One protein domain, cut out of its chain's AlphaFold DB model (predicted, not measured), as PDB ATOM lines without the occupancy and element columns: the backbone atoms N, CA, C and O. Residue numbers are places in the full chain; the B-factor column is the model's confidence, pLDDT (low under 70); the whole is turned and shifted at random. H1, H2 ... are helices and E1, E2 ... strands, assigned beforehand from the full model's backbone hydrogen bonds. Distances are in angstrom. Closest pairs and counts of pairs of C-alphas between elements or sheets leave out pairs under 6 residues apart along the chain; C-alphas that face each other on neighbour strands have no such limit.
ATOM      1  N   LEU A  89     265.043  98.685 153.427       48.44
ATOM      2  CA  LEU A  89     266.110  97.728 153.128       48.44
ATOM      3  C   LEU A  89     265.850  96.978 151.812       48.44
ATOM      4  O   LEU A  89     266.820  96.648 151.125       48.44
ATOM      5  N   GLN A  90     264.581  96.794 151.426       54.03
ATOM      6  CA  GLN A  90     264.177  96.162 150.164       54.03
ATOM      7  C   GLN A  90     264.701  96.930 148.936       54.03
ATOM      8  O   GLN A  90     265.366  96.348 148.086       54.03
ATOM      9  N   SER A  91     264.537  98.261 148.917       55.59
ATOM     10  CA  SER A  91     265.045  99.145 147.848       55.59
ATOM     11  C   SER A  91     266.569  99.068 147.663       55.59
ATOM     12  O   SER A  91     267.073  99.184 146.546       55.59
ATOM     13  N   ILE A  92     267.312  98.854 148.751       56.59
ATOM     14  CA  ILE A  92     268.772  98.683 148.715       56.59
ATOM     15  C   ILE A  92     269.128  97.277 148.208       56.59
ATOM     16  O   ILE A  92     270.151  97.098 147.549       56.59
ATOM     17  N   SER A  93     268.292  96.278 148.501       59.84
ATOM     18  CA  SER A  93     268.422  94.915 147.974       59.84
ATOM     19  C   SER A  93     268.274  94.899 146.449       59.84
ATOM     20  O   SER A  93     269.161  94.383 145.770       59.84
ATOM     21  N   ASP A  94     267.249  95.568 145.912       58.09
ATOM     22  CA  ASP A  94     266.939  95.577 144.476       58.09
ATOM     23  C   ASP A  94     268.077  96.178 143.639       58.09
ATOM     24  O   ASP A  94     268.395  95.697 142.550       58.09
ATOM     25  N   MET A  95     268.764  97.184 144.189       58.22
ATOM     26  CA  MET A  95     269.935  97.791 143.558       58.22
ATOM     27  C   MET A  95     271.114  96.809 143.463       58.22
ATOM     28  O   MET A  95     271.825  96.812 142.462       58.22
ATOM     29  N   ASN A  96     271.296  95.922 144.447       59.38
ATOM     30  CA  ASN A  96     272.353  94.906 144.415       59.38
ATOM     31  C   ASN A  96     272.063  93.803 143.381       59.38
ATOM     32  O   ASN A  96     272.999  93.283 142.771       59.38
ATOM     33  N   VAL A  97     270.788  93.478 143.123       59.84
ATOM     34  CA  VAL A  97     270.388  92.422 142.170       59.84
ATOM     35  C   VAL A  97     270.835  92.738 140.740       59.84
ATOM     36  O   VAL A  97     271.341  91.858 140.041       59.84
ATOM     37  N   ALA A  98     270.710  93.994 140.307       63.12
ATOM     38  CA  ALA A  98     271.108  94.405 138.959       63.12
ATOM     39  C   ALA A  98     272.625  94.275 138.714       63.12
ATOM     40  O   ALA A  98     273.048  94.011 137.588       63.12
ATOM     41  N   TYR A  99     273.447  94.406 139.762       61.03
ATOM     42  CA  TYR A  99     274.908  94.347 139.653       61.03
ATOM     43  C   TYR A  99     275.465  92.923 139.508       61.03
ATOM     44  O   TYR A  99     276.492  92.739 138.857       61.03
ATOM     45  N   PHE A 100     274.794  91.906 140.059       62.94
ATOM     46  CA  PHE A 100     275.308  90.528 140.061       62.94
ATOM     47  C   PHE A 100     275.092  89.748 138.756       62.94
ATOM     48  O   PHE A 100     275.691  88.691 138.579       62.94
ATOM     49  N   TRP A 111     282.159 101.120 138.561       84.00
ATOM     50  CA  TRP A 111     280.907 101.027 139.311       84.00
ATOM     51  C   TRP A 111     280.612  99.622 139.825       84.00
ATOM     52  O   TRP A 111     280.173  99.469 140.962       84.00
ATOM     53  N   THR A 112     280.901  98.592 139.028       81.81
ATOM     54  CA  THR A 112     280.750  97.196 139.450       81.81
ATOM     55  C   THR A 112     281.659  96.912 140.647       81.81
ATOM     56  O   THR A 112     281.198  96.400 141.665       81.81
ATOM     57  N   ALA A 113     282.932  97.315 140.568       84.69
ATOM     58  CA  ALA A 113     283.884  97.157 141.669       84.69
ATOM     59  C   ALA A 113     283.441  97.913 142.935       84.69
ATOM     60  O   ALA A 113     283.489  97.363 144.037       84.69
ATOM     61  N   PHE A 114     282.947  99.145 142.781       87.44
ATOM     62  CA  PHE A 114     282.396  99.921 143.890       87.44
ATOM     63  C   PHE A 114     281.195  99.220 144.552       87.44
ATOM     64  O   PHE A 114     281.144  99.131 145.780       87.44
ATOM     65  N   GLY A 115     280.278  98.650 143.762       84.38
ATOM     66  CA  GLY A 115     279.145  97.866 144.266       84.38
ATOM     67  C   GLY A 115     279.584  96.664 145.108       84.38
ATOM     68  O   GLY A 115     279.088  96.479 146.220       84.38
ATOM     69  N   TYR A 116     280.578  95.899 144.645       80.56
ATOM     70  CA  TYR A 116     281.147  94.789 145.421       80.56
ATOM     71  C   TYR A 116     281.760  95.252 146.747       80.56
ATOM     72  O   TYR A 116     281.505  94.639 147.785       80.56
ATOM     73  N   CYS A 117     282.511  96.355 146.741       86.88
ATOM     74  CA  CYS A 117     283.060  96.927 147.971       86.88
ATOM     75  C   CYS A 117     281.961  97.320 148.963       86.88
ATOM     76  O   CYS A 117     282.114  97.072 150.161       86.88
ATOM     77  N   LEU A 118     280.842  97.886 148.497       85.56
ATOM     78  CA  LEU A 118     279.703  98.209 149.360       85.56
ATOM     79  C   LEU A 118     279.046  96.958 149.953       85.56
ATOM     80  O   LEU A 118     278.719  96.952 151.139       85.56
ATOM     81  N   ILE A 119     278.896  95.887 149.170       81.69
ATOM     82  CA  ILE A 119     278.326  94.619 149.649       81.69
ATOM     83  C   ILE A 119     279.205  94.013 150.749       81.69
ATOM     84  O   ILE A 119     278.698  93.654 151.812       81.69
ATOM     85  N   VAL A 120     280.523  93.964 150.539       81.00
ATOM     86  CA  VAL A 120     281.471  93.465 151.550       81.00
ATOM     87  C   VAL A 120     281.476  94.364 152.791       81.00
ATOM     88  O   VAL A 120     281.426  93.866 153.917       81.00
ATOM     89  N   SER A 121     281.449  95.687 152.605       84.12
ATOM     90  CA  SER A 121     281.403  96.659 153.712       84.12
ATOM     91  C   SER A 121     280.119  96.542 154.536       84.12
ATOM     92  O   SER A 121     280.109  96.828 155.731       84.12
ATOM     93  N   ARG A 122     279.015  96.087 153.938       80.56
ATOM     94  CA  ARG A 122     277.768  95.857 154.672       80.56
ATOM     95  C   ARG A 122     277.913  94.733 155.698       80.56
ATOM     96  O   ARG A 122     277.375  94.859 156.794       80.56
ATOM     97  N   GLY A 123     278.677  93.687 155.378       80.06
ATOM     98  CA  GLY A 123     278.976  92.599 156.314       80.06
ATOM     99  C   GLY A 123     279.749  93.081 157.545       80.06
ATOM    100  O   GLY A 123     279.397  92.735 158.669       80.06
ATOM    101  N   THR A 124     280.750  93.945 157.353       80.19
ATOM    102  CA  THR A 124     281.536  94.496 158.469       80.19
ATOM    103  C   THR A 124     280.732  95.475 159.321       80.19
ATOM    104  O   THR A 124     280.860  95.455 160.544       80.19
ATOM    105  N   ILE A 125     279.857  96.283 158.710       83.62
ATOM    106  CA  ILE A 125     278.938  97.160 159.451       83.62
ATOM    107  C   ILE A 125     277.970  96.328 160.296       83.62
ATOM    108  O   ILE A 125     277.803  96.627 161.475       83.62
ATOM    109  N   LEU A 126     277.365  95.274 159.733       80.25
ATOM    110  CA  LEU A 126     276.471  94.395 160.492       80.25
ATOM    111  C   LEU A 126     277.187  93.726 161.667       80.25
ATOM    112  O   LEU A 126     276.645  93.713 162.765       80.25
ATOM    113  N   PHE A 127     278.408  93.235 161.457       81.25
ATOM    114  CA  PHE A 127     279.220  92.663 162.530       81.25
ATOM    115  C   PHE A 127     279.533  93.685 163.639       81.25
ATOM    116  O   PHE A 127     279.450  93.374 164.828       81.25
ATOM    117  N   GLY A 128     279.859  94.925 163.261       82.38
ATOM    118  CA  GLY A 128     280.103  96.010 164.212       82.38
ATOM    119  C   GLY A 128     278.855  96.385 165.014       82.38
ATOM    120  O   GLY A 128     278.940  96.544 166.230       82.38
ATOM    121  N   VAL A 129     277.697  96.478 164.351       81.69
ATOM    122  CA  VAL A 129     276.405  96.739 165.006       81.69
ATOM    123  C   VAL A 129     276.047  95.605 165.958       81.69
ATOM    124  O   VAL A 129     275.702  95.883 167.098       81.69
ATOM    125  N   ASP A 130     276.200  94.348 165.541       79.44
ATOM    126  CA  ASP A 130     275.933  93.176 166.381       79.44
ATOM    127  C   ASP A 130     276.782  93.197 167.663       79.44
ATOM    128  O   ASP A 130     276.265  93.154 168.781       79.44
ATOM    129  N   THR A 131     278.090  93.419 167.514       80.50
ATOM    130  CA  THR A 131     279.020  93.516 168.649       80.50
ATOM    131  C   THR A 131     278.665  94.681 169.583       80.50
ATOM    132  O   THR A 131     278.687  94.533 170.807       80.50
ATOM    133  N   ALA A 132     278.303  95.841 169.025       80.19
ATOM    134  CA  ALA A 132     277.934  97.023 169.802       80.19
ATOM    135  C   ALA A 132     276.595  96.848 170.536       80.19
ATOM    136  O   ALA A 132     276.483  97.222 171.704       80.19
ATOM    137  N   THR A 133     275.591  96.256 169.884       81.19
ATOM    138  CA  THR A 133     274.279  95.988 170.479       81.19
ATOM    139  C   THR A 133     274.390  94.970 171.606       81.19
ATOM    140  O   THR A 133     273.867  95.226 172.690       81.19
ATOM    141  N   VAL A 134     275.128  93.872 171.407       79.19
ATOM    142  CA  VAL A 134     275.382  92.886 172.469       79.19
ATOM    143  C   VAL A 134     276.097  93.549 173.648       79.19
ATOM    144  O   VAL A 134     275.654  93.410 174.787       79.19
ATOM    145  N   SER A 135     277.135  94.352 173.393       79.56
ATOM    146  CA  SER A 135     277.832  95.083 174.458       79.56
ATOM    147  C   SER A 135     276.919  96.067 175.201       79.56
ATOM    148  O   SER A 135     277.032  96.197 176.417       79.56
ATOM    149  N   GLY A 136     276.026  96.766 174.497       78.56
ATOM    150  CA  GLY A 136     275.104  97.733 175.096       78.56
ATOM    151  C   GLY A 136     274.012  97.076 175.941       78.56
ATOM    152  O   GLY A 136     273.732  97.540 177.046       78.56
ATOM    153  N   ILE A 137     273.435  95.969 175.462       77.19
ATOM    154  CA  ILE A 137     272.414  95.202 176.195       77.19
ATOM    155  C   ILE A 137     272.985  94.658 177.505       77.19
ATOM    156  O   ILE A 137     272.313  94.735 178.534       77.19
ATOM    157  N   ILE A 138     274.233  94.180 177.482       74.94
ATOM    158  CA  ILE A 138     274.914  93.697 178.687       74.94
ATOM    159  C   ILE A 138     275.038  94.818 179.725       74.94
ATOM    160  O   ILE A 138     274.843  94.559 180.905       74.94
ATOM    161  N   ILE A 139     275.321  96.058 179.320       78.25
ATOM    162  CA  ILE A 139     275.548  97.166 180.263       78.25
ATOM    163  C   ILE A 139     274.239  97.735 180.832       78.25
ATOM    164  O   ILE A 139     274.210  98.166 181.982       78.25
ATOM    165  N   ILE A 140     273.161  97.775 180.045       74.12
ATOM    166  CA  ILE A 140     271.950  98.532 180.409       74.12
ATOM    167  C   ILE A 140     270.987  97.721 181.288       74.12
ATOM    168  O   ILE A 140     270.205  98.309 182.036       74.12
ATOM    169  N   ASN A 141     271.013  96.388 181.216       76.94
ATOM    170  CA  ASN A 141     269.964  95.568 181.813       76.94
ATOM    171  C   ASN A 141     270.524  94.530 182.797       76.94
ATOM    172  O   ASN A 141     270.845  93.407 182.412       76.94
ATOM    173  N   ASN A 142     270.577  94.888 184.085       81.62
ATOM    174  CA  ASN A 142     271.002  93.975 185.158       81.62
ATOM    175  C   ASN A 142     270.188  92.676 185.174       81.62
ATOM    176  O   ASN A 142     270.743  91.610 185.406       81.62
ATOM    177  N   LYS A 143     268.902  92.743 184.816       81.69
ATOM    178  CA  LYS A 143     268.040  91.562 184.747       81.69
ATOM    179  C   LYS A 143     268.497  90.551 183.694       81.69
ATOM    180  O   LYS A 143     268.380  89.351 183.890       81.69
ATOM    181  N   PHE A 144     269.058  91.028 182.584       79.12
ATOM    182  CA  PHE A 144     269.617  90.133 181.574       79.12
ATOM    183  C   PHE A 144     270.855  89.400 182.107       79.12
ATOM    184  O   PHE A 144     271.054  88.222 181.822       79.12
ATOM    185  N   GLN A 145     271.686  90.080 182.900       83.19
ATOM    186  CA  GLN A 145     272.823  89.429 183.545       83.19
ATOM    187  C   GLN A 145     272.374  88.448 184.638       83.19
ATOM    188  O   GLN A 145     273.003  87.412 184.785       83.19
ATOM    189  N   GLU A 146     271.278  88.724 185.349       85.75
ATOM    190  CA  GLU A 146     270.673  87.788 186.311       85.75
ATOM    191  C   GLU A 146     270.144  86.513 185.636       85.75
ATOM    192  O   GLU A 146     270.347  85.415 186.147       85.75
ATOM    193  N   ASP A 147     269.501  86.642 184.470       82.88
ATOM    194  CA  ASP A 147     268.901  85.506 183.759       82.88
ATOM    195  C   ASP A 147     269.950  84.597 183.076       82.88
ATOM    196  O   ASP A 147     269.698  83.408 182.862       82.88
ATOM    197  N   PHE A 148     271.121  85.138 182.705       81.25
ATOM    198  CA  PHE A 148     272.123  84.436 181.878       81.25
ATOM    199  C   PHE A 148     273.546  84.386 182.458       81.25
ATOM    200  O   PHE A 148     274.426  83.747 181.865       81.25
ATOM    201  N   GLY A 149     273.807  85.081 183.560       86.50
ATOM    202  CA  GLY A 149     275.104  85.152 184.222       86.50
ATOM    203  C   GLY A 149     275.111  84.436 185.566       86.50
ATOM    204  O   GLY A 149     274.081  84.274 186.212       86.50
ATOM    205  N   ASP A 150     276.301  84.028 185.997       89.19
ATOM    206  CA  ASP A 150     276.510  83.514 187.348       89.19
ATOM    207  C   ASP A 150     276.941  84.672 188.256       89.19
ATOM    208  O   ASP A 150     277.764  85.505 187.861       89.19
ATOM    209  N   LEU A 151     276.399  84.734 189.474       92.25
ATOM    210  CA  LEU A 151     276.833  85.706 190.476       92.25
ATOM    211  C   LEU A 151     278.257  85.361 190.927       92.25
ATOM    212  O   LEU A 151     278.483  84.312 191.535       92.25
ATOM    213  N   ASP A 152     279.214  86.246 190.663       90.25
ATOM    214  CA  ASP A 152     280.561  86.125 191.214       90.25
ATOM    215  C   ASP A 152     280.536  86.508 192.706       90.25
ATOM    216  O   ASP A 152     280.256  87.665 193.035       90.25
ATOM    217  N   PRO A 153     280.840  85.580 193.634       91.31
ATOM    218  CA  PRO A 153     280.775  85.853 195.066       91.31
ATOM    219  C   PRO A 153     281.813  86.880 195.540       91.31
ATOM    220  O   PRO A 153     281.653  87.429 196.629       91.31
ATOM    221  N   VAL A 154     282.879  87.134 194.771       94.38
ATOM    222  CA  VAL A 154     283.937  88.080 195.160       94.38
ATOM    223  C   VAL A 154     283.544  89.514 194.825       94.38
ATOM    224  O   VAL A 154     283.741  90.418 195.636       94.38
ATOM    225  N   THR A 155     283.001  89.732 193.629       92.94
ATOM    226  CA  THR A 155     282.639  91.072 193.149       92.94
ATOM    227  C   THR A 155     281.172  91.421 193.392       92.94
ATOM    228  O   THR A 155     280.823  92.601 193.370       92.94
ATOM    229  N   GLY A 156     280.314  90.424 193.621       92.44
ATOM    230  CA  GLY A 156     278.862  90.594 193.692       92.44
ATOM    231  C   GLY A 156     278.223  90.943 192.343       92.44
ATOM    232  O   GLY A 156     277.071  91.370 192.316       92.44
ATOM    233  N   ALA A 157     278.957  90.801 191.235       88.69
ATOM    234  CA  ALA A 157     278.474  91.088 189.889       88.69
ATOM    235  C   ALA A 157     278.045  89.802 189.170       88.69
ATOM    236  O   ALA A 157     278.638  88.741 189.361       88.69
ATOM    237  N   PHE A 158     277.039  89.902 188.302       87.94
ATOM    238  CA  PHE A 158     276.654  88.805 187.422       87.94
ATOM    239  C   PHE A 158     277.593  88.760 186.216       87.94
ATOM    240  O   PHE A 158     277.652  89.687 185.406       87.94
ATOM    241  N   VAL A 159     278.346  87.670 186.087       87.62
ATOM    242  CA  VAL A 159     279.277  87.469 184.977       87.62
ATOM    243  C   VAL A 159     278.654  86.493 183.991       87.62
ATOM    244  O   VAL A 159     278.422  85.324 184.296       87.62
ATOM    245  N   ILE A 160     278.404  86.964 182.770       86.19
ATOM    246  CA  ILE A 160     277.939  86.099 181.686       86.19
ATOM    247  C   ILE A 160     279.088  85.176 181.283       86.19
ATOM    248  O   ILE A 160     280.174  85.627 180.909       86.19
ATOM    249  N   SER A 161     278.848  83.866 181.339       83.00
ATOM    250  CA  SER A 161     279.841  82.890 180.895       83.00
ATOM    251  C   SER A 161     280.139  83.057 179.399       83.00
ATOM    252  O   SER A 161     279.290  83.472 178.609       83.00
ATOM    253  N   ALA A 162     281.336  82.657 178.962       78.19
ATOM    254  CA  ALA A 162     281.682  82.661 177.535       78.19
ATOM    255  C   ALA A 162     280.678  81.853 176.676       78.19
ATOM    256  O   ALA A 162     280.444  82.181 175.514       78.19
ATOM    257  N   GLY A 163     280.052  80.818 177.257       76.44
ATOM    258  CA  GLY A 163     278.975  80.066 176.606       76.44
ATOM    259  C   GLY A 163     277.715  80.910 176.392       76.44
ATOM    260  O   GLY A 163     277.152  80.888 175.302       76.44
ATOM    261  N   GLY A 164     277.324  81.722 177.381       77.25
ATOM    262  CA  GLY A 164     276.186  82.642 177.272       77.25
ATOM    263  C   GLY A 164     276.386  83.715 176.196       77.25
ATOM    264  O   GLY A 164     275.484  83.965 175.399       77.25
ATOM    265  N   GLN A 165     277.595  84.280 176.097       76.62
ATOM    266  CA  GLN A 165     277.937  85.227 175.024       76.62
ATOM    267  C   GLN A 165     277.866  84.582 173.632       76.62
ATOM    268  O   GLN A 165     277.329  85.178 172.700       76.62
ATOM    269  N   THR A 166     278.357  83.346 173.497       76.19
ATOM    270  CA  THR A 166     278.301  82.600 172.228       76.19
ATOM    271  C   THR A 166     276.854  82.347 171.798       76.19
ATOM    272  O   THR A 166     276.516  82.505 170.626       76.19
ATOM    273  N   LEU A 167     275.981  82.013 172.751       73.50
ATOM    274  CA  LEU A 167     274.565  81.737 172.504       73.50
ATOM    275  C   LEU A 167     273.826  82.986 172.000       73.50
ATOM    276  O   LEU A 167     273.078  82.914 171.026       73.50
ATOM    277  N   LEU A 168     274.094  84.140 172.615       76.88
ATOM    278  CA  LEU A 168     273.584  85.442 172.173       76.88
ATOM    279  C   LEU A 168     273.985  85.757 170.728       76.88
ATOM    280  O   LEU A 168     273.127  86.110 169.917       76.88
ATOM    281  N   MET A 169     275.267  85.577 170.396       78.00
ATOM    282  CA  MET A 169     275.765  85.831 169.041       78.00
ATOM    283  C   MET A 169     275.183  84.858 168.013       78.00
ATOM    284  O   MET A 169     274.838  85.268 166.908       78.00
ATOM    285  N   MET A 170     274.998  83.584 168.369       74.88
ATOM    286  CA  MET A 170     274.340  82.616 167.484       74.88
ATOM    287  C   MET A 170     272.869  82.963 167.244       74.88
ATOM    288  O   MET A 170     272.398  82.891 166.108       74.88
ATOM    289  N   TYR A 171     272.138  83.373 168.284       75.50
ATOM    290  CA  TYR A 171     270.730  83.736 168.150       75.50
ATOM    291  C   TYR A 171     270.554  84.968 167.254       75.50
ATOM    292  O   TYR A 171     269.784  84.933 166.293       75.50
ATOM    293  N   GLN A 172     271.331  86.024 167.494       74.62
ATOM    294  CA  GLN A 172     271.286  87.227 166.666       74.62
ATOM    295  C   GLN A 172     271.777  86.955 165.236       74.62
ATOM    296  O   GLN A 172     271.161  87.410 164.267       74.62
ATOM    297  N   GLY A 173     272.819  86.132 165.091       74.81
ATOM    298  CA  GLY A 173     273.303  85.629 163.809       74.81
ATOM    299  C   GLY A 173     272.220  84.896 163.019       74.81
ATOM    300  O   GLY A 173     272.084  85.144 161.824       74.81
ATOM    301  N   SER A 174     271.395  84.072 163.675       72.31
ATOM    302  CA  SER A 174     270.289  83.348 163.029       72.31
ATOM    303  C   SER A 174     269.170  84.275 162.535       72.31
ATOM    304  O   SER A 174     268.676  84.100 161.423       72.31
ATOM    305  N   ILE A 175     268.831  85.325 163.295       73.94
ATOM    306  CA  ILE A 175     267.841  86.337 162.887       73.94
ATOM    307  C   ILE A 175     268.358  87.123 161.680       73.94
ATOM    308  O   ILE A 175     267.647  87.306 160.690       73.94
ATOM    309  N   ASN A 176     269.616  87.560 161.750       73.88
ATOM    310  CA  ASN A 176     270.260  88.285 160.662       73.88
ATOM    311  C   ASN A 176     270.371  87.397 159.414       73.88
ATOM    312  O   ASN A 176     270.052  87.850 158.317       73.88
ATOM    313  N   ALA A 177     270.756  86.129 159.576       72.12
ATOM    314  CA  ALA A 177     270.832  85.158 158.491       72.12
ATOM    315  C   ALA A 177     269.461  84.906 157.857       72.12
ATOM    316  O   ALA A 177     269.382  84.898 156.636       72.12
ATOM    317  N   ALA A 178     268.383  84.787 158.636       70.88
ATOM    318  CA  ALA A 178     267.028  84.629 158.102       70.88
ATOM    319  C   ALA A 178     266.571  85.868 157.307       70.88
ATOM    320  O   ALA A 178     266.038  85.744 156.203       70.88
ATOM    321  N   ALA A 179     266.843  87.072 157.819       70.62
ATOM    322  CA  ALA A 179     266.542  88.316 157.109       70.62
ATOM    323  C   ALA A 179     267.344  88.444 155.799       70.62
ATOM    324  O   ALA A 179     266.811  88.887 154.779       70.62
ATOM    325  N   PHE A 180     268.612  88.027 155.809       70.94
ATOM    326  CA  PHE A 180     269.448  87.985 154.610       70.94
ATOM    327  C   PHE A 180     269.030  86.881 153.640       70.94
ATOM    328  O   PHE A 180     269.024  87.125 152.435       70.94
ATOM    329  N   ALA A 181     268.640  85.709 154.141       71.44
ATOM    330  CA  ALA A 181     268.159  84.594 153.340       71.44
ATOM    331  C   ALA A 181     266.933  85.024 152.533       71.44
ATOM    332  O   ALA A 181     266.957  84.887 151.314       71.44
ATOM    333  N   GLY A 182     265.946  85.674 153.160       72.25
ATOM    334  CA  GLY A 182     264.773  86.206 152.459       72.25
ATOM    335  C   GLY A 182     265.136  87.175 151.325       72.25
ATOM    336  O   GLY A 182     264.666  87.019 150.199       72.25
ATOM    337  N   ALA A 183     266.044  88.124 151.575       71.81
ATOM    338  CA  ALA A 183     266.521  89.042 150.536       71.81
ATOM    339  C   ALA A 183     267.298  88.316 149.417       71.81
ATOM    340  O   ALA A 183     267.138  88.628 148.236       71.81
ATOM    341  N   SER A 184     268.111  87.320 149.772       68.94
ATOM    342  CA  SER A 184     268.903  86.541 148.816       68.94
ATOM    343  C   SER A 184     268.055  85.574 147.980       68.94
ATOM    344  O   SER A 184     268.335  85.379 146.800       68.94
ATOM    345  N   ILE A 185     266.977  85.017 148.540       72.94
ATOM    346  CA  ILE A 185     266.035  84.146 147.828       72.94
ATOM    347  C   ILE A 185     265.306  84.956 146.759       72.94
ATOM    348  O   ILE A 185     265.267  84.531 145.604       72.94
ATOM    349  N   ILE A 186     264.836  86.165 147.092       75.50
ATOM    350  CA  ILE A 186     264.270  87.101 146.106       75.50
ATOM    351  C   ILE A 186     265.302  87.414 145.009       75.50
ATOM    352  O   ILE A 186     264.968  87.432 143.822       75.50
ATOM    353  N   GLN A 187     266.571  87.604 145.381       69.81
ATOM    354  CA  GLN A 187     267.654  87.875 144.436       69.81
ATOM    355  C   GLN A 187     267.928  86.705 143.471       69.81
ATOM    356  O   GLN A 187     268.175  86.943 142.286       69.81
ATOM    357  N   VAL A 188     267.883  85.455 143.945       72.12
ATOM    358  CA  VAL A 188     268.136  84.260 143.117       72.12
ATOM    359  C   VAL A 188     266.921  83.899 142.260       72.12
ATOM    360  O   VAL A 188     267.075  83.570 141.082       72.12
ATOM    361  N   ARG A 189     265.713  83.972 142.828       76.75
ATOM    362  CA  ARG A 189     264.459  83.542 142.183       76.75
ATOM    363  C   ARG A 189     263.855  84.612 141.267       76.75
ATOM    364  O   ARG A 189     263.124  84.270 140.340       76.75
ATOM    365  N   GLY A 190     264.200  85.885 141.474       78.50
ATOM    366  CA  GLY A 190     263.677  87.025 140.722       78.50
ATOM    367  C   GLY A 190     262.426  87.650 141.351       78.50
ATOM    368  O   GLY A 190     261.741  87.046 142.171       78.50
ATOM    369  N   THR A 191     262.109  88.882 140.942       80.19
ATOM    370  CA  THR A 191     261.035  89.714 141.523       80.19
ATOM    371  C   THR A 191     259.616  89.199 141.267       80.19
ATOM    372  O   THR A 191     258.662  89.732 141.822       80.19
ATOM    373  N   THR A 192     259.459  88.177 140.426       86.00
ATOM    374  CA  THR A 192     258.169  87.559 140.095       86.00
ATOM    375  C   THR A 192     257.750  86.469 141.079       86.00
ATOM    376  O   THR A 192     256.701  85.861 140.883       86.00
ATOM    377  N   TRP A 193     258.560  86.183 142.105       85.06
ATOM    378  CA  TRP A 193     258.231  85.164 143.097       85.06
ATOM    379  C   TRP A 193     257.020  85.591 143.945       85.06
ATOM    380  O   TRP A 193     257.033  86.697 144.496       85.06
ATOM    381  N   PRO A 194     255.965  84.764 144.060       90.56
ATOM    382  CA  PRO A 194     254.791  85.106 144.853       90.56
ATOM    383  C   PRO A 194     255.160  85.328 146.331       90.56
ATOM    384  O   PRO A 194     255.829  84.473 146.917       90.56
ATOM    385  N   PRO A 195     254.691  86.410 146.986       84.00
ATOM    386  CA  PRO A 195     255.001  86.676 148.397       84.00
ATOM    387  C   PRO A 195     254.626  85.515 149.328       84.00
ATOM    388  O   PRO A 195     255.384  85.175 150.227       84.00
ATOM    389  N   ALA A 196     253.507  84.841 149.047       90.06
ATOM    390  CA  ALA A 196     253.045  83.692 149.825       90.06
ATOM    391  C   ALA A 196     253.998  82.482 149.758       90.06
ATOM    392  O   ALA A 196     254.078  81.711 150.710       90.06
ATOM    393  N   GLU A 197     254.719  82.299 148.648       89.19
ATOM    394  CA  GLU A 197     255.715  81.227 148.532       89.19
ATOM    395  C   GLU A 197     257.015  81.591 149.253       89.19
ATOM    396  O   GLU A 197     257.648  80.715 149.834       89.19
ATOM    397  N   LEU A 198     257.393  82.875 149.266       84.50
ATOM    398  CA  LEU A 198     258.530  83.355 150.055       84.50
ATOM    399  C   LEU A 198     258.278  83.181 151.556       84.50
ATOM    400  O   LEU A 198     259.145  82.669 152.261       84.50
ATOM    401  N   ASP A 199     257.096  83.577 152.031       84.62
ATOM    402  CA  ASP A 199     256.713  83.412 153.435       84.62
ATOM    403  C   ASP A 199     256.744  81.932 153.835       84.62
ATOM    404  O   ASP A 199     257.276  81.588 154.888       84.62
ATOM    405  N   ARG A 200     256.285  81.038 152.948       89.12
ATOM    406  CA  ARG A 200     256.367  79.590 153.158       89.12
ATOM    407  C   ARG A 200     257.808  79.081 153.254       89.12
ATOM    408  O   ARG A 200     258.086  78.242 154.100       89.12
ATOM    409  N   GLU A 201     258.726  79.566 152.420       84.31
ATOM    410  CA  GLU A 201     260.138  79.146 152.456       84.31
ATOM    411  C   GLU A 201     260.871  79.691 153.698       84.31
ATOM    412  O   GLU A 201     261.688  78.993 154.308       84.31
ATOM    413  N   ILE A 202     260.536  80.913 154.131       80.19
ATOM    414  CA  ILE A 202     261.000  81.477 155.409       80.19
ATOM    415  C   ILE A 202     260.468  80.640 156.579       80.19
ATOM    416  O   ILE A 202     261.230  80.329 157.503       80.19
ATOM    417  N   ASP A 203     259.195  80.248 156.537       85.19
ATOM    418  CA  ASP A 203     258.585  79.378 157.540       85.19
ATOM    419  C   ASP A 203     259.243  77.994 157.550       85.19
ATOM    420  O   ASP A 203     259.624  77.529 158.622       85.19
ATOM    421  N   ASP A 204     259.481  77.371 156.393       84.44
ATOM    422  CA  ASP A 204     260.169  76.077 156.285       84.44
ATOM    423  C   ASP A 204     261.601  76.152 156.844       84.44
ATOM    424  O   ASP A 204     262.018  75.283 157.614       84.44
ATOM    425  N   THR A 205     262.340  77.227 156.551       77.56
ATOM    426  CA  THR A 205     263.687  77.462 157.107       77.56
ATOM    427  C   THR A 205     263.634  77.650 158.626       77.56
ATOM    428  O   THR A 205     264.448  77.099 159.370       77.56
ATOM    429  N   THR A 206     262.633  78.389 159.110       79.69
ATOM    430  CA  THR A 206     262.397  78.601 160.546       79.69
ATOM    431  C   THR A 206     262.029  77.293 161.247       79.69
ATOM    432  O   THR A 206     262.503  77.027 162.355       79.69
ATOM    433  N   VAL A 207     261.201  76.460 160.614       82.38
ATOM    434  CA  VAL A 207     260.843  75.123 161.093       82.38
ATOM    435  C   VAL A 207     262.079  74.238 161.136       82.38
ATOM    436  O   VAL A 207     262.285  73.581 162.154       82.38
ATOM    437  N   MET A 208     262.929  74.257 160.107       79.56
ATOM    438  CA  MET A 208     264.154  73.462 160.103       79.56
ATOM    439  C   MET A 208     265.094  73.873 161.242       79.56
ATOM    440  O   MET A 208     265.558  73.009 161.980       79.56
ATOM    441  N   PHE A 209     265.269  75.175 161.483       74.12
ATOM    442  CA  PHE A 209     266.060  75.680 162.611       74.12
ATOM    443  C   PHE A 209     265.473  75.270 163.971       74.12
ATOM    444  O   PHE A 209     266.191  74.878 164.892       74.12
ATOM    445  N   ARG A 210     264.142  75.322 164.116       77.69
ATOM    446  CA  ARG A 210     263.462  74.807 165.318       77.69
ATOM    447  C   ARG A 210     263.677  73.308 165.487       77.69
ATOM    448  O   ARG A 210     263.820  72.850 166.617       77.69
ATOM    449  N   LEU A 211     263.685  72.561 164.388       79.19
ATOM    450  CA  LEU A 211     263.865  71.117 164.382       79.19
ATOM    451  C   LEU A 211     265.308  70.749 164.750       79.19
ATOM    452  O   LEU A 211     265.486  69.921 165.638       79.19
ATOM    453  N   GLU A 212     266.314  71.429 164.195       70.81
ATOM    454  CA  GLU A 212     267.721  71.334 164.623       70.81
ATOM    455  C   GLU A 212     267.860  71.616 166.119       70.81
ATOM    456  O   GLU A 212     268.372  70.781 166.859       70.81
ATOM    457  N   ARG A 213     267.272  72.716 166.599       67.12
ATOM    458  CA  ARG A 213     267.250  73.051 168.029       67.12
ATOM    459  C   ARG A 213     266.554  71.982 168.881       67.12
ATOM    460  O   ARG A 213     266.938  71.750 170.025       67.12
ATOM    461  N   SER A 214     265.510  71.341 168.357       72.62
ATOM    462  CA  SER A 214     264.804  70.261 169.059       72.62
ATOM    463  C   SER A 214     265.599  68.951 169.078       72.62
ATOM    464  O   SER A 214     265.560  68.236 170.077       72.62
ATOM    465  N   LEU A 215     266.365  68.664 168.017       68.06
ATOM    466  CA  LEU A 215     267.267  67.513 167.913       68.06
ATOM    467  C   LEU A 215     268.513  67.690 168.790       68.06
ATOM    468  O   LEU A 215     268.978  66.730 169.406       68.06
ATOM    469  N   GLU A 216     268.999  68.922 168.933       64.44
ATOM    470  CA  GLU A 216     269.985  69.294 169.954       64.44
ATOM    471  C   GLU A 216     269.464  69.044 171.380       64.44
ATOM    472  O   GLU A 216     270.255  68.847 172.300       64.44
ATOM    473  N   GLY A 217     268.142  68.936 171.559       53.03
ATOM    474  CA  GLY A 217     267.462  68.609 172.813       53.03
ATOM    475  C   GLY A 217     267.766  67.231 173.419       53.03
ATOM    476  O   GLY A 217     267.227  66.933 174.484       53.03
ATOM    477  N   SER A 218     268.632  66.398 172.823       45.31
ATOM    478  CA  SER A 218     269.149  65.194 173.511       45.31
ATOM    479  C   SER A 218     270.285  65.483 174.505       45.31
ATOM    480  O   SER A 218     270.651  64.618 175.299       45.31
ATOM    481  N   THR A 219     270.789  66.716 174.531       46.34
ATOM    482  CA  THR A 219     271.685  67.221 175.575       46.34
ATOM    483  C   THR A 219     271.244  68.632 175.915       46.34
ATOM    484  O   THR A 219     271.071  69.451 175.013       46.34
ATOM    485  N   THR A 220     271.042  68.965 177.190       56.84
ATOM    486  CA  THR A 220     270.788  70.374 177.520       56.84
ATOM    487  C   THR A 220     271.970  71.202 177.012       56.84
ATOM    488  O   THR A 220     273.104  70.754 177.094       56.84
ATOM    489  N   TYR A 221     271.766  72.398 176.456       50.84
ATOM    490  CA  TYR A 221     272.892  73.195 175.932       50.84
ATOM    491  C   TYR A 221     273.934  73.517 177.030       50.84
ATOM    492  O   TYR A 221     275.118  73.689 176.755       50.84
ATOM    493  N   GLN A 222     273.525  73.487 178.306       51.44
ATOM    494  CA  GLN A 222     274.434  73.468 179.457       51.44
ATOM    495  C   GLN A 222     275.410  72.273 179.455       51.44
ATOM    496  O   GLN A 222     276.545  72.423 179.904       51.44
ATOM    497  N   ASP A 223     275.031  71.110 178.923       56.22
ATOM    498  CA  ASP A 223     275.888  69.927 178.780       56.22
ATOM    499  C   ASP A 223     277.033  70.141 177.774       56.22
ATOM    500  O   ASP A 223     278.137  69.647 178.015       56.22
ATOM    501  N   TYR A 224     276.844  70.954 176.721       55.38
ATOM    502  CA  TYR A 224     277.943  71.363 175.825       55.38
ATOM    503  C   TYR A 224     279.047  72.122 176.577       55.38
ATOM    504  O   TYR A 224     280.221  72.041 176.209       55.38
ATOM    505  N   PHE A 225     278.689  72.829 177.655       52.31
ATOM    506  CA  PHE A 225     279.615  73.652 178.436       52.31
ATOM    507  C   PHE A 225     280.010  73.061 179.791       52.31
ATOM    508  O   PHE A 225     281.024  73.484 180.363       52.31
ATOM    509  N   ARG A 226     279.295  72.039 180.282       55.22
ATOM    510  CA  ARG A 226     279.606  71.338 181.541       55.22
ATOM    511  C   ARG A 226     281.041  70.818 181.586       55.22
ATOM    512  O   ARG A 226     281.678  70.876 182.633       55.22
ATOM    513  N   ASN A 227     281.591  70.392 180.448       48.41
ATOM    514  CA  ASN A 227     282.979  69.921 180.359       48.41
ATOM    515  C   ASN A 227     284.007  71.012 180.021       48.41
ATOM    516  O   ASN A 227     285.215  70.787 180.150       48.41
ATOM    517  N   THR A 228     283.567  72.203 179.623       51.69
ATOM    518  CA  THR A 228     284.457  73.307 179.233       51.69
ATOM    519  C   THR A 228     284.987  74.047 180.461       51.69
ATOM    520  O   THR A 228     286.151  74.453 180.476       51.69
ATOM    521  N   ASN A 229     284.189  74.135 181.534       50.91
ATOM    522  CA  ASN A 229     284.650  74.660 182.824       50.91
ATOM    523  C   ASN A 229     285.654  73.715 183.508       50.91
ATOM    524  O   ASN A 229     286.687  74.176 183.987       50.91
ATOM    525  N   ALA A 230     285.446  72.394 183.447       52.22
ATOM    526  CA  ALA A 230     286.363  71.410 184.039       52.22
ATOM    527  C   ALA A 230     287.794  71.466 183.459       52.22
ATOM    528  O   ALA A 230     288.766  71.175 184.160       52.22
ATOM    529  N   ARG A 231     287.955  71.882 182.193       50.22
ATOM    530  CA  ARG A 231     289.282  72.074 181.579       50.22
ATOM    531  C   ARG A 231     289.951  73.388 181.984       50.22
ATOM    532  O   ARG A 231     291.177  73.431 182.041       50.22
ATOM    533  N   ARG A 232     289.183  74.433 182.309       51.41
ATOM    534  CA  ARG A 232     289.723  75.750 182.686       51.41
ATOM    535  C   ARG A 232     290.332  75.753 184.093       51.41
ATOM    536  O   ARG A 232     291.350  76.402 184.307       51.41
ATOM    537  N   VAL A 233     289.804  74.940 185.011       48.94
ATOM    538  CA  VAL A 233     290.362  74.794 186.374       48.94
ATOM    539  C   VAL A 233     291.707  74.042 186.385       48.94
ATOM    540  O   VAL A 233     292.513  74.239 187.288       48.94
ATOM    541  N   ARG A 234     292.016  73.224 185.364       51.91
ATOM    542  CA  ARG A 234     293.296  72.484 185.278       51.91
ATOM    543  C   ARG A 234     294.486  73.295 184.757       51.91
ATOM    544  O   ARG A 234     295.603  72.795 184.831       51.91
TER     545      ARG A 234
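AT A GLANCE: This is residues 89 to 100 and 111 to 234 of the 242 residues of an uncharacterized protein of Metarhizium anisopliae BRIP 53293 (UniProt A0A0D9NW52). Three long helices, H2, H4 and H5, make an open, loose row, alternating in direction, with H4 in the middle. The short H1 packs on H2 and H4 at one end of the row; at the other end lie H3 and the small hairpin E1 E2, with H6 running off from the end of H5. The printed part has 136 residues, with six named helices and two named strands in the order H1 H2 H3 E1 E2 H4 H5 H6; the sheet E1 - E2 is antiparallel and the class is mostly helix. The whole is loose, with a radius of gyration of the C-alphas of 19.8 A, and elongated, spanning 58 by 35 by 30 A.

HOW THE PARTS SIT: E1, residues 149 to 151, and E2, residues 158 to 160, form an antiparallel hairpin; N 150 and O 159 are 3.0 A apart and N 159 and O 150 2.9 A, both within hydrogen-bond range. The closest C-alphas of H3, residues 142 to 148, and E2 are those of Gln 145 and Phe 158, 5.5 A apart. H4, residues 162 to 189, has a kink of 26 degrees near residue 179. It touches H2, residues 111 to 140, closest at the C-alphas of Asp 130 and Gln 172, 7.6 A, with a tilt of 33 degrees, only just shallow, opposite ways. H4 and H5, residues 195 to 218, are a helical hairpin at a shallow tilt of 28 degrees; the C-alphas of Gly 182 and Ile 202 come closest, 6.7 A. H2 and H5 are apart. H1, residues 89 to 100, touches H4 at a steep tilt of 63 degrees, closest at the C-alphas of Val 97 and Gln 187, 5.8 A. H6, residues 221 to 234, touches no helix; it is close to H4 but not clearly touching, the C-alphas of Gly 163 and Phe 225 being 6.7 A apart. Every O i to N i+4 pair is within hydrogen-bond range in H3 and H4, against 24 of 26 in H2, 19 of 20 in H5, 3 of 8 in H1 and 3 of 10 in H6; the O i to N i+3 pairs within range are 6 of 9 in H1 and 6 of 11 in H6.

IN THESE COORDINATES: H1 begins at C-alpha 89, (266.110, 97.728, 153.128). H2 measures 42.1 A from first to last C-alpha, H4 39.3 A, H5 35.9 A and H6 22.5 A. H6 ends at C-alpha 234, (293.296, 72.484, 185.278).

THE WHOLE: Residues 101 to 110 are not printed, and C-alphas 100 and 111 are 11.9 A apart across the cut. No link printed whole is long. In the printed part, 35 residues have a pLDDT under 70, among them residues 89 to 100 and 215 to 234.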